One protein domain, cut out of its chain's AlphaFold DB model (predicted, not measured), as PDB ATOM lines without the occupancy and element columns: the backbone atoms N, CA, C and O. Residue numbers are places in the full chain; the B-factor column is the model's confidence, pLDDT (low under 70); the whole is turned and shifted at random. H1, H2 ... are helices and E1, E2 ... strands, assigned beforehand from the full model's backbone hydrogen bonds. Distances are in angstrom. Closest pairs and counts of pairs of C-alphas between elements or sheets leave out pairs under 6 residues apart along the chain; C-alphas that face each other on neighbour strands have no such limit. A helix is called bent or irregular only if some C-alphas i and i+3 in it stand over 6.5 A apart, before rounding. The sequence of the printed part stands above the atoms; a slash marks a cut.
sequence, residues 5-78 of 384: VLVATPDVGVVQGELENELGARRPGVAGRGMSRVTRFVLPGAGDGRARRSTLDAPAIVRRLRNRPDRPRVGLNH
ATOM      1  N   VAL A   5     133.405 126.235 155.028       80.50
ATOM      2  CA  VAL A   5     132.770 125.714 156.233       80.50
ATOM      3  C   VAL A   5     131.314 126.164 156.260       80.50
ATOM      4  O   VAL A   5     131.009 127.350 156.099       80.50
ATOM      5  N   LEU A   6     130.413 125.216 156.476       80.88
ATOM      6  CA  LEU A   6     128.976 125.429 156.605       80.88
ATOM      7  C   LEU A   6     128.603 125.334 158.082       80.88
ATOM      8  O   LEU A   6     128.973 124.378 158.757       80.88
ATOM      9  N   VAL A   7     127.892 126.337 158.597       78.06
ATOM     10  CA  VAL A   7     127.451 126.391 159.999       78.06
ATOM     11  C   VAL A   7     125.930 126.473 160.036       78.06
ATOM     12  O   VAL A   7     125.364 127.371 159.408       78.06
ATOM     13  N   ALA A   8     125.253 125.616 160.803       75.31
ATOM     14  CA  ALA A   8     123.811 125.751 161.022       75.31
ATOM     15  C   ALA A   8     123.478 127.131 161.613       75.31
ATOM     16  O   ALA A   8     124.110 127.559 162.576       75.31
ATOM     17  N   THR A   9     122.471 127.831 161.079       78.69
ATOM     18  CA  THR A   9     122.124 129.207 161.494       78.69
ATOM     19  C   THR A   9     121.985 129.380 163.014       78.69
ATOM     20  O   THR A   9     122.500 130.379 163.519       78.69
ATOM     21  N   PRO A  10     121.365 128.449 163.775       77.81
ATOM     22  CA  PRO A  10     121.276 128.578 165.232       77.81
ATOM     23  C   PRO A  10     122.635 128.535 165.951       77.81
ATOM     24  O   PRO A  10     122.765 129.101 167.032       77.81
ATOM     25  N   ASP A  11     123.647 127.922 165.338       82.25
ATOM     26  CA  ASP A  11     124.958 127.676 165.943       82.25
ATOM     27  C   ASP A  11     126.000 128.717 165.476       82.25
ATOM     28  O   ASP A  11     127.124 128.763 165.969       82.25
ATOM     29  N   VAL A  12     125.630 129.629 164.566       84.94
ATOM     30  CA  VAL A  12     126.520 130.694 164.066       84.94
ATOM     31  C   VAL A  12     127.066 131.551 165.199       84.94
ATOM     32  O   VAL A  12     128.256 131.858 165.213       84.94
ATOM     33  N   GLY A  13     126.227 131.905 166.174       85.75
ATOM     34  CA  GLY A  13     126.635 132.748 167.298       85.75
ATOM     35  C   GLY A  13     127.749 132.140 168.152       85.75
ATOM     36  O   GLY A  13     128.530 132.888 168.736       85.75
ATOM     37  N   VAL A  14     127.866 130.806 168.192       88.88
ATOM     38  CA  VAL A  14     128.859 130.123 169.036       88.88
ATOM     39  C   VAL A  14     130.212 129.915 168.349       88.88
ATOM     40  O   VAL A  14     131.231 129.837 169.035       88.88
ATOM     41  N   VAL A  15     130.256 129.901 167.010       87.94
ATOM     42  CA  VAL A  15     131.501 129.716 166.231       87.94
ATOM     43  C   VAL A  15     131.961 130.959 165.463       87.94
ATOM     44  O   VAL A  15     133.109 131.010 165.027       87.94
ATOM     45  N   GLN A  16     131.112 131.984 165.312       87.88
ATOM     46  CA  GLN A  16     131.412 133.185 164.521       87.88
ATOM     47  C   GLN A  16     132.708 133.873 164.956       87.88
ATOM     48  O   GLN A  16     133.502 134.258 164.104       87.88
ATOM     49  N   GLY A  17     132.915 134.043 166.265       85.06
ATOM     50  CA  GLY A  17     134.099 134.730 166.780       85.06
ATOM     51  C   GLY A  17     135.393 134.024 166.377       85.06
ATOM     52  O   GLY A  17     136.330 134.673 165.925       85.06
ATOM     53  N   GLU A  18     135.412 132.696 166.463       86.81
ATOM     54  CA  GLU A  18     136.556 131.875 166.066       86.81
ATOM     55  C   GLU A  18     136.760 131.920 164.542       86.81
ATOM     56  O   GLU A  18     137.862 132.180 164.062       86.81
ATOM     57  N   LEU A  19     135.689 131.750 163.762       86.31
ATOM     58  CA  LEU A  19     135.767 131.748 162.300       86.31
ATOM     59  C   LEU A  19     136.210 133.105 161.735       86.31
ATOM     60  O   LEU A  19     137.146 133.159 160.944       86.31
ATOM     61  N   GLU A  20     135.581 134.209 162.135       87.25
ATOM     62  CA  GLU A  20     135.860 135.533 161.560       87.25
ATOM     63  C   GLU A  20     137.078 136.202 162.191       87.25
ATOM     64  O   GLU A  20     137.939 136.713 161.473       87.25
ATOM     65  N   ASN A  21     137.171 136.203 163.525       83.12
ATOM     66  CA  ASN A  21     138.193 136.991 164.215       83.12
ATOM     67  C   ASN A  21     139.516 136.233 164.348       83.12
ATOM     68  O   ASN A  21     140.578 136.853 164.269       83.12
ATOM     69  N   GLU A  22     139.478 134.913 164.554       82.19
ATOM     70  CA  GLU A  22     140.697 134.118 164.752       82.19
ATOM     71  C   GLU A  22     141.211 133.511 163.444       82.19
ATOM     72  O   GLU A  22     142.411 133.582 163.171       82.19
ATOM     73  N   LEU A  23     140.313 132.949 162.630       83.19
ATOM     74  CA  LEU A  23     140.655 132.258 161.382       83.19
ATOM     75  C   LEU A  23     140.548 133.147 160.134       83.19
ATOM     76  O   LEU A  23     140.986 132.741 159.059       83.19
ATOM     77  N   GLY A  24     140.003 134.363 160.255       81.00
ATOM     78  CA  GLY A  24     139.888 135.308 159.140       81.00
ATOM     79  C   GLY A  24     138.893 134.881 158.057       81.00
ATOM     80  O   GLY A  24     138.998 135.341 156.917       81.00
ATOM     81  N   ALA A  25     137.952 133.993 158.388       84.88
ATOM     82  CA  ALA A  25     136.924 133.533 157.472       84.88
ATOM     83  C   ALA A  25     135.989 134.681 157.077       84.88
ATOM     84  O   ALA A  25     135.663 135.558 157.880       84.88
ATOM     85  N   ARG A  26     135.519 134.667 155.830       85.12
ATOM     86  CA  ARG A  26     134.555 135.644 155.311       85.12
ATOM     87  C   ARG A  26     133.211 134.983 155.091       85.12
ATOM     88  O   ARG A  26     133.155 133.844 154.644       85.12
ATOM     89  N   ARG A  27     132.130 135.729 155.301       81.75
ATOM     90  CA  ARG A  27     130.799 135.334 154.828       81.75
ATOM     91  C   ARG A  27     130.576 135.899 153.431       81.75
ATOM     92  O   ARG A  27     130.489 137.123 153.298       81.75
ATOM     93  N   PRO A  28     130.491 135.063 152.384       70.00
ATOM     94  CA  PRO A  28     130.011 135.529 151.093       70.00
ATOM     95  C   PRO A  28     128.575 136.038 151.252       70.00
ATOM     96  O   PRO A  28     127.807 135.501 152.050       70.00
ATOM     97  N   GLY A  29     128.193 137.059 150.484       57.97
ATOM     98  CA  GLY A  29     126.785 137.444 150.393       57.97
ATOM     99  C   GLY A  29     125.942 136.259 149.912       57.97
ATOM    100  O   GLY A  29     126.374 135.503 149.043       57.97
ATOM    101  N   VAL A  30     124.749 136.083 150.483       53.94
ATOM    102  CA  VAL A  30     123.833 135.003 150.092       53.94
ATOM    103  C   VAL A  30     123.330 135.280 148.673       53.94
ATOM    104  O   VAL A  30     122.516 136.179 148.457       53.94
ATOM    105  N   ALA A  31     123.825 134.531 147.688       39.41
ATOM    106  CA  ALA A  31     123.286 134.551 146.335       39.41
ATOM    107  C   ALA A  31     122.023 133.676 146.295       39.41
ATOM    108  O   ALA A  31     122.109 132.461 146.172       39.41
ATOM    109  N   GLY A  32     120.850 134.297 146.442       43.84
ATOM    110  CA  GLY A  32     119.554 133.632 146.268       43.84
ATOM    111  C   GLY A  32     118.566 133.902 147.404       43.84
ATOM    112  O   GLY A  32     118.883 133.762 148.582       43.84
ATOM    113  N   ARG A  33     117.335 134.291 147.048       38.16
ATOM    114  CA  ARG A  33     116.211 134.438 147.987       38.16
ATOM    115  C   ARG A  33     115.688 133.052 148.375       38.16
ATOM    116  O   ARG A  33     114.776 132.535 147.742       38.16
ATOM    117  N   GLY A  34     116.259 132.463 149.415       48.69
ATOM    118  CA  GLY A  34     115.746 131.257 150.062       48.69
ATOM    119  C   GLY A  34     116.033 131.302 151.559       48.69
ATOM    120  O   GLY A  34     116.933 132.020 151.993       48.69
ATOM    121  N   MET A  35     115.261 130.564 152.361       48.16
ATOM    122  CA  MET A  35     115.558 130.371 153.784       48.16
ATOM    123  C   MET A  35     116.849 129.551 153.932       48.16
ATOM    124  O   MET A  35     116.790 128.345 154.154       48.16
ATOM    125  N   SER A  36     118.012 130.185 153.787       55.66
ATOM    126  CA  SER A  36     119.287 129.549 154.115       55.66
ATOM    127  C   SER A  36     119.306 129.307 155.622       55.66
ATOM    128  O   SER A  36     119.418 130.249 156.407       55.66
ATOM    129  N   ARG A  37     119.128 128.045 156.029       68.88
ATOM    130  CA  ARG A  37     119.218 127.598 157.433       68.88
ATOM    131  C   ARG A  37     120.655 127.315 157.869       68.88
ATOM    132  O   ARG A  37     120.883 126.791 158.960       68.88
ATOM    133  N   VAL A  38     121.602 127.706 157.028       68.81
ATOM    134  CA  VAL A  38     123.032 127.684 157.279       68.81
ATOM    135  C   VAL A  38     123.673 129.010 156.898       68.81
ATOM    136  O   VAL A  38     123.109 129.824 156.159       68.81
ATOM    137  N   THR A  39     124.882 129.220 157.391       77.50
ATOM    138  CA  THR A  39     125.762 130.312 157.000       77.50
ATOM    139  C   THR A  39     127.066 129.733 156.474       77.50
ATOM    140  O   THR A  39     127.736 128.972 157.168       77.50
ATOM    141  N   ARG A  40     127.420 130.117 155.245       82.81
ATOM    142  CA  ARG A  40     128.687 129.762 154.604       82.81
ATOM    143  C   ARG A  40     129.798 130.689 155.076       82.81
ATOM    144  O   ARG A  40     129.654 131.913 155.039       82.81
ATOM    145  N   PHE A  41     130.923 130.093 155.439       83.38
ATOM    146  CA  PHE A  41     132.175 130.768 155.739       83.38
ATOM    147  C   PHE A  41     133.247 130.283 154.765       83.38
ATOM    148  O   PHE A  41     133.435 129.084 154.582       83.38
ATOM    149  N   VAL A  42     133.952 131.223 154.141       85.12
ATOM    150  CA  VAL A  42     135.095 130.959 153.263       85.12
ATOM    151  C   VAL A  42     136.358 131.292 154.038       85.12
ATOM    152  O   VAL A  42     136.588 132.451 154.396       85.12
ATOM    153  N   LEU A  43     137.149 130.267 154.323       83.19
ATOM    154  CA  LEU A  43     138.457 130.368 154.942       83.19
ATOM    155  C   LEU A  43     139.453 131.008 153.955       83.19
ATOM    156  O   LEU A  43     139.332 130.841 152.739       83.19
ATOM    157  N   PRO A  44     140.429 131.783 154.447       75.19
ATOM    158  CA  PRO A  44     141.443 132.384 153.591       75.19
ATOM    159  C   PRO A  44     142.373 131.310 153.007       75.19
ATOM    160  O   PRO A  44     142.957 130.523 153.747       75.19
ATOM    161  N   GLY A  45     142.556 131.318 151.683       65.38
ATOM    162  CA  GLY A  45     143.461 130.394 150.996       65.38
ATOM    163  C   GLY A  45     144.945 130.679 151.268       65.38
ATOM    164  O   GLY A  45     145.333 131.781 151.676       65.38
ATOM    165  N   ALA A  46     145.803 129.691 150.990       51.44
ATOM    166  CA  ALA A  46     147.258 129.803 151.110       51.44
ATOM    167  C   ALA A  46     147.826 130.858 150.134       51.44
ATOM    168  O   ALA A  46     148.167 130.550 148.996       51.44
ATOM    169  N   GLY A  47     147.913 132.118 150.571       49.00
ATOM    170  CA  GLY A  47     148.431 133.231 149.764       49.00
ATOM    171  C   GLY A  47     147.682 134.559 149.916       49.00
ATOM    172  O   GLY A  47     148.200 135.582 149.474       49.00
ATOM    173  N   ASP A  48     146.512 134.590 150.570       54.44
ATOM    174  CA  ASP A  48     145.864 135.859 150.936       54.44
ATOM    175  C   ASP A  48     146.680 136.506 152.068       54.44
ATOM    176  O   ASP A  48     146.691 136.029 153.206       54.44
ATOM    177  N   GLY A  49     147.410 137.581 151.752       50.75
ATOM    178  CA  GLY A  49     148.343 138.298 152.637       50.75
ATOM    179  C   GLY A  49     147.730 138.935 153.895       50.75
ATOM    180  O   GLY A  49     148.347 139.812 154.495       50.75
ATOM    181  N   ARG A  50     146.521 138.522 154.291       51.00
ATOM    182  CA  ARG A  50     145.795 138.937 155.497       51.00
ATOM    183  C   ARG A  50     145.631 137.830 156.546       51.00
ATOM    184  O   ARG A  50     145.125 138.117 157.628       51.00
ATOM    185  N   ALA A  51     146.032 136.589 156.272       51.12
ATOM    186  CA  ALA A  51     145.805 135.490 157.208       51.12
ATOM    187  C   ALA A  51     146.743 135.557 158.433       51.12
ATOM    188  O   ALA A  51     147.963 135.413 158.308       51.12
ATOM    189  N   ARG A  52     146.176 135.641 159.649       51.41
ATOM    190  CA  ARG A  52     146.782 134.933 160.789       51.41
ATOM    191  C   ARG A  52     146.749 133.460 160.391       51.41
ATOM    192  O   ARG A  52     145.672 132.892 160.276       51.41
ATOM    193  N   ARG A  53     147.908 132.884 160.061       51.75
ATOM    194  CA  ARG A  53     148.018 131.500 159.577       51.75
ATOM    195  C   ARG A  53     147.388 130.541 160.590       51.75
ATOM    196  O   ARG A  53     148.041 130.162 161.559       51.75
ATOM    197  N   SER A  54     146.155 130.109 160.341       55.31
ATOM    198  CA  SER A  54     145.747 128.778 160.768       55.31
ATOM    199  C   SER A  54     146.648 127.793 160.032       55.31
ATOM    200  O   SER A  54     146.752 127.847 158.809       55.31
ATOM    201  N   THR A  55     147.344 126.925 160.761       61.69
ATOM    202  CA  THR A  55     148.064 125.786 160.167       61.69
ATOM    203  C   THR A  55     147.123 124.628 159.837       61.69
ATOM    204  O   THR A  55     147.575 123.614 159.318       61.69
ATOM    205  N   LEU A  56     145.845 124.749 160.204       64.19
ATOM    206  CA  LEU A  56     144.815 123.741 159.996       64.19
ATOM    207  C   LEU A  56     144.075 124.022 158.690       64.19
ATOM    208  O   LEU A  56     143.684 125.166 158.443       64.19
ATOM    209  N   ASP A  57     143.875 122.968 157.905       75.81
ATOM    210  CA  ASP A  57     142.969 122.951 156.759       75.81
ATOM    211  C   ASP A  57     141.494 122.955 157.213       75.81
ATOM    212  O   ASP A  57     141.186 122.835 158.406       75.81
ATOM    213  N   ALA A  58     140.563 123.131 156.269       77.94
ATOM    214  CA  ALA A  58     139.137 123.168 156.591       77.94
ATOM    215  C   ALA A  58     138.645 121.899 157.319       77.94
ATOM    216  O   ALA A  58     137.939 122.056 158.321       77.94
ATOM    217  N   PRO A  59     139.034 120.664 156.925       77.50
ATOM    218  CA  PRO A  59     138.660 119.457 157.665       77.50
ATOM    219  C   PRO A  59     139.106 119.484 159.131       77.50
ATOM    220  O   PRO A  59     138.322 119.165 160.031       77.50
ATOM    221  N   ALA A  60     140.340 119.910 159.409       79.25
ATOM    222  CA  ALA A  60     140.839 120.002 160.774       79.25
ATOM    223  C   ALA A  60     140.137 121.105 161.586       79.25
ATOM    224  O   ALA A  60     139.887 120.917 162.782       79.25
ATOM    225  N   ILE A  61     139.766 122.223 160.952       84.00
ATOM    226  CA  ILE A  61     138.948 123.274 161.578       84.00
ATOM    227  C   ILE A  61     137.562 122.728 161.938       84.00
ATOM    228  O   ILE A  61     137.145 122.856 163.089       84.00
ATOM    229  N   VAL A  62     136.871 122.061 161.007       82.94
ATOM    230  CA  VAL A  62     135.553 121.446 161.257       82.94
ATOM    231  C   VAL A  62     135.633 120.435 162.401       82.94
ATOM    232  O   VAL A  62     134.837 120.499 163.339       82.94
ATOM    233  N   ARG A  63     136.641 119.554 162.394       81.88
ATOM    234  CA  ARG A  63     136.868 118.575 163.468       81.88
ATOM    235  C   ARG A  63     137.074 119.250 164.825       81.88
ATOM    236  O   ARG A  63     136.531 118.790 165.827       81.88
ATOM    237  N   ARG A  64     137.840 120.344 164.872       85.50
ATOM    238  CA  ARG A  64     138.048 121.120 166.101       85.50
ATOM    239  C   ARG A  64     136.742 121.725 166.606       85.50
ATOM    240  O   ARG A  64     136.446 121.585 167.789       85.50
ATOM    241  N   LEU A  65     135.961 122.353 165.726       87.06
ATOM    242  CA  LEU A  65     134.699 122.995 166.094       87.06
ATOM    243  C   LEU A  65     133.663 121.980 166.601       87.06
ATOM    244  O   LEU A  65     133.044 122.218 167.635       87.06
ATOM    245  N   ARG A  66     133.532 120.818 165.949       83.44
ATOM    246  CA  ARG A  66     132.617 119.738 166.374       83.44
ATOM    247  C   ARG A  66     132.929 119.177 167.762       83.44
ATOM    248  O   ARG A  66     132.023 118.743 168.467       83.44
ATOM    249  N   ASN A  67     134.201 119.190 168.158       84.88
ATOM    250  CA  ASN A  67     134.667 118.664 169.444       84.88
ATOM    251  C   ASN A  67     134.516 119.651 170.612       84.88
ATOM    252  O   ASN A  67     134.946 119.355 171.729       84.88
ATOM    253  N   ARG A  68     133.925 120.827 170.382       85.94
ATOM    254  CA  ARG A  68     133.660 121.786 171.452       85.94
ATOM    255  C   ARG A  68     132.514 121.307 172.366       85.94
ATOM    256  O   ARG A  68     131.637 120.569 171.913       85.94
ATOM    257  N   PRO A  69     132.468 121.737 173.644       86.38
ATOM    258  CA  PRO A  69     131.421 121.323 174.587       86.38
ATOM    259  C   PRO A  69     129.991 121.684 174.156       86.38
ATOM    260  O   PRO A  69     129.051 120.977 174.504       86.38
ATOM    261  N   ASP A  70     129.835 122.770 173.400       84.44
ATOM    262  CA  ASP A  70     128.576 123.251 172.818       84.44
ATOM    263  C   ASP A  70     128.133 122.454 171.577       84.44
ATOM    264  O   ASP A  70     127.003 122.628 171.128       84.44
ATOM    265  N   ARG A  71     128.987 121.552 171.062       82.62
ATOM    266  CA  ARG A  71     128.735 120.645 169.925       82.62
ATOM    267  C   ARG A  71     128.035 121.336 168.740       82.62
ATOM    268  O   ARG A  71     126.976 120.871 168.312       82.62
ATOM    269  N   PRO A  72     128.596 122.440 168.214       82.38
ATOM    270  CA  PRO A  72     127.984 123.162 167.107       82.38
ATOM    271  C   PRO A  72     127.890 122.266 165.864       82.38
ATOM    272  O   PRO A  72     128.796 121.476 165.587       82.38
ATOM    273  N   ARG A  73     126.809 122.407 165.090       78.25
ATOM    274  CA  ARG A  73     126.643 121.749 163.789       78.25
ATOM    275  C   ARG A  73     127.412 122.533 162.742       78.25
ATOM    276  O   ARG A  73     126.992 123.609 162.298       78.25
ATOM    277  N   VAL A  74     128.566 121.990 162.393       78.88
ATOM    278  CA  VAL A  74     129.509 122.588 161.456       78.88
ATOM    279  C   VAL A  74     130.019 121.508 160.533       78.88
ATOM    280  O   VAL A  74     130.417 120.465 161.034       78.88
ATOM    281  N   GLY A  75     130.042 121.748 159.230       76.56
ATOM    282  CA  GLY A  75     130.494 120.786 158.227       76.56
ATOM    283  C   GLY A  75     131.350 121.431 157.146       76.56
ATOM    284  O   GLY A  75     131.475 122.657 157.080       76.56
ATOM    285  N   LEU A  76     131.955 120.598 156.306       79.88
ATOM    286  CA  LEU A  76     132.546 121.046 155.048       79.88
ATOM    287  C   LEU A  76     131.438 121.282 154.022       79.88
ATOM    288  O   LEU A  76     130.384 120.661 154.104       79.88
ATOM    289  N   ASN A  77     131.685 122.147 153.038       75.00
ATOM    290  CA  ASN A  77     130.834 122.201 151.849       75.00
ATOM    291  C   ASN A  77     131.205 121.048 150.900       75.00
ATOM    292  O   ASN A  77     132.150 121.168 150.116       75.00
ATOM    293  N   HIS A  78     130.507 119.915 151.020       76.38
ATOM    294  CA  HIS A  78     130.781 118.719 150.218       76.38
ATOM    295  C   HIS A  78     130.330 118.896 148.767       76.38
ATOM    296  O   HIS A  78     129.369 119.609 148.482       76.38
TER     297      HIS A  78
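AT A GLANCE: This is residues 5 to 78 of the 384 residues of the protein "Peptidase_S8 domain-containing protein" of Actinoplanes lobatus (UniProt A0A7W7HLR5). What is the main picture? A small sheet of three short strands has two helices packed over one face, H1 above E2 and E1 and H2 above E3, while two long loops without named elements reach outward, to 21 and 19 A from the mean of the C-alphas. How is it made up? The printed part has 74 residues, under half of them in named elements, which follow as E1, H1, E2, H2, E3; the class is mixed, helices and strands. The sheet's order is E2, E1, E3, all antiparallel. How is the whole shaped? It is compact and rounded, with a radius of gyration of the C-alphas of 12.2 A and spans of 33 by 31 by 22 A.

IN THESE COORDINATES: Where are the strands? E1 is residues 5 to 8, beginning at C-alpha 5 (132.770, 125.714, 156.233); E2 is residues 38 to 42, 13.1 A long; E3 is residues 74 to 76, ending at C-alpha 76 (132.546, 121.046, 155.048). Where are the helices? H1 is residues 9 to 22, 19.5 A from C-alpha 9 at (122.124, 129.207, 161.494) to C-alpha 22, and irregular, with C-alphas 14 and 17 7.3 A apart. H2 is residues 58 to 66, 12.2 A long.

HOW THE PARTS SIT: How do the strands pair? E1, the inner strand, is antiparallel to E2 at 160 degrees, with N 7 and O 39 3.0 A apart, and antiparallel to E3 at 146 degrees, with N 6 and O 75 2.8 A apart. E2, H2 and E3 form a split strand-helix-strand unit, two strands running the same way with a helix between them in the chain and E1 between them in the sheet; its crossover is right-handed. How do the helices stand to the sheet? Both are on the same face, which gives two layers, helices over a sheet. H1 has a height over the sheet of 9.1 A and runs along the strands, at 2 degrees to E1 on the local plane; its closest C-alphas to E2 are Thr 9 and Val 38, 4.6 A apart. H2 has a height over the sheet of 7.7 A and runs along the strands, at 16 degrees to E3 on the local plane; the closest C-alphas of H2 and E3 are Val 62 and Gly 75, 5.9 A apart. How do the helices stand to each other? H1 and H2 are close but not clearly touching, their closest C-alphas, Val 15 and Leu 65, 7.4 A apart, at a steep tilt of 58 degrees, opposite ways. In H2 every O i to N i+4 pair is within hydrogen-bond range, in H1 6 of 10.

THE WHOLE: How far does it reach? The two C-alphas farthest apart, those of Arg 33 and Thr 55, are 35.2 A apart, and the printed part has no cut. Which links are long, and where is confidence low? The links H1 to E2 and E2 to H2 are long, 15 residues each. The mean pLDDT of the printed part is 73.5, and residues 29 to 38 and 45 to 56 are under 70.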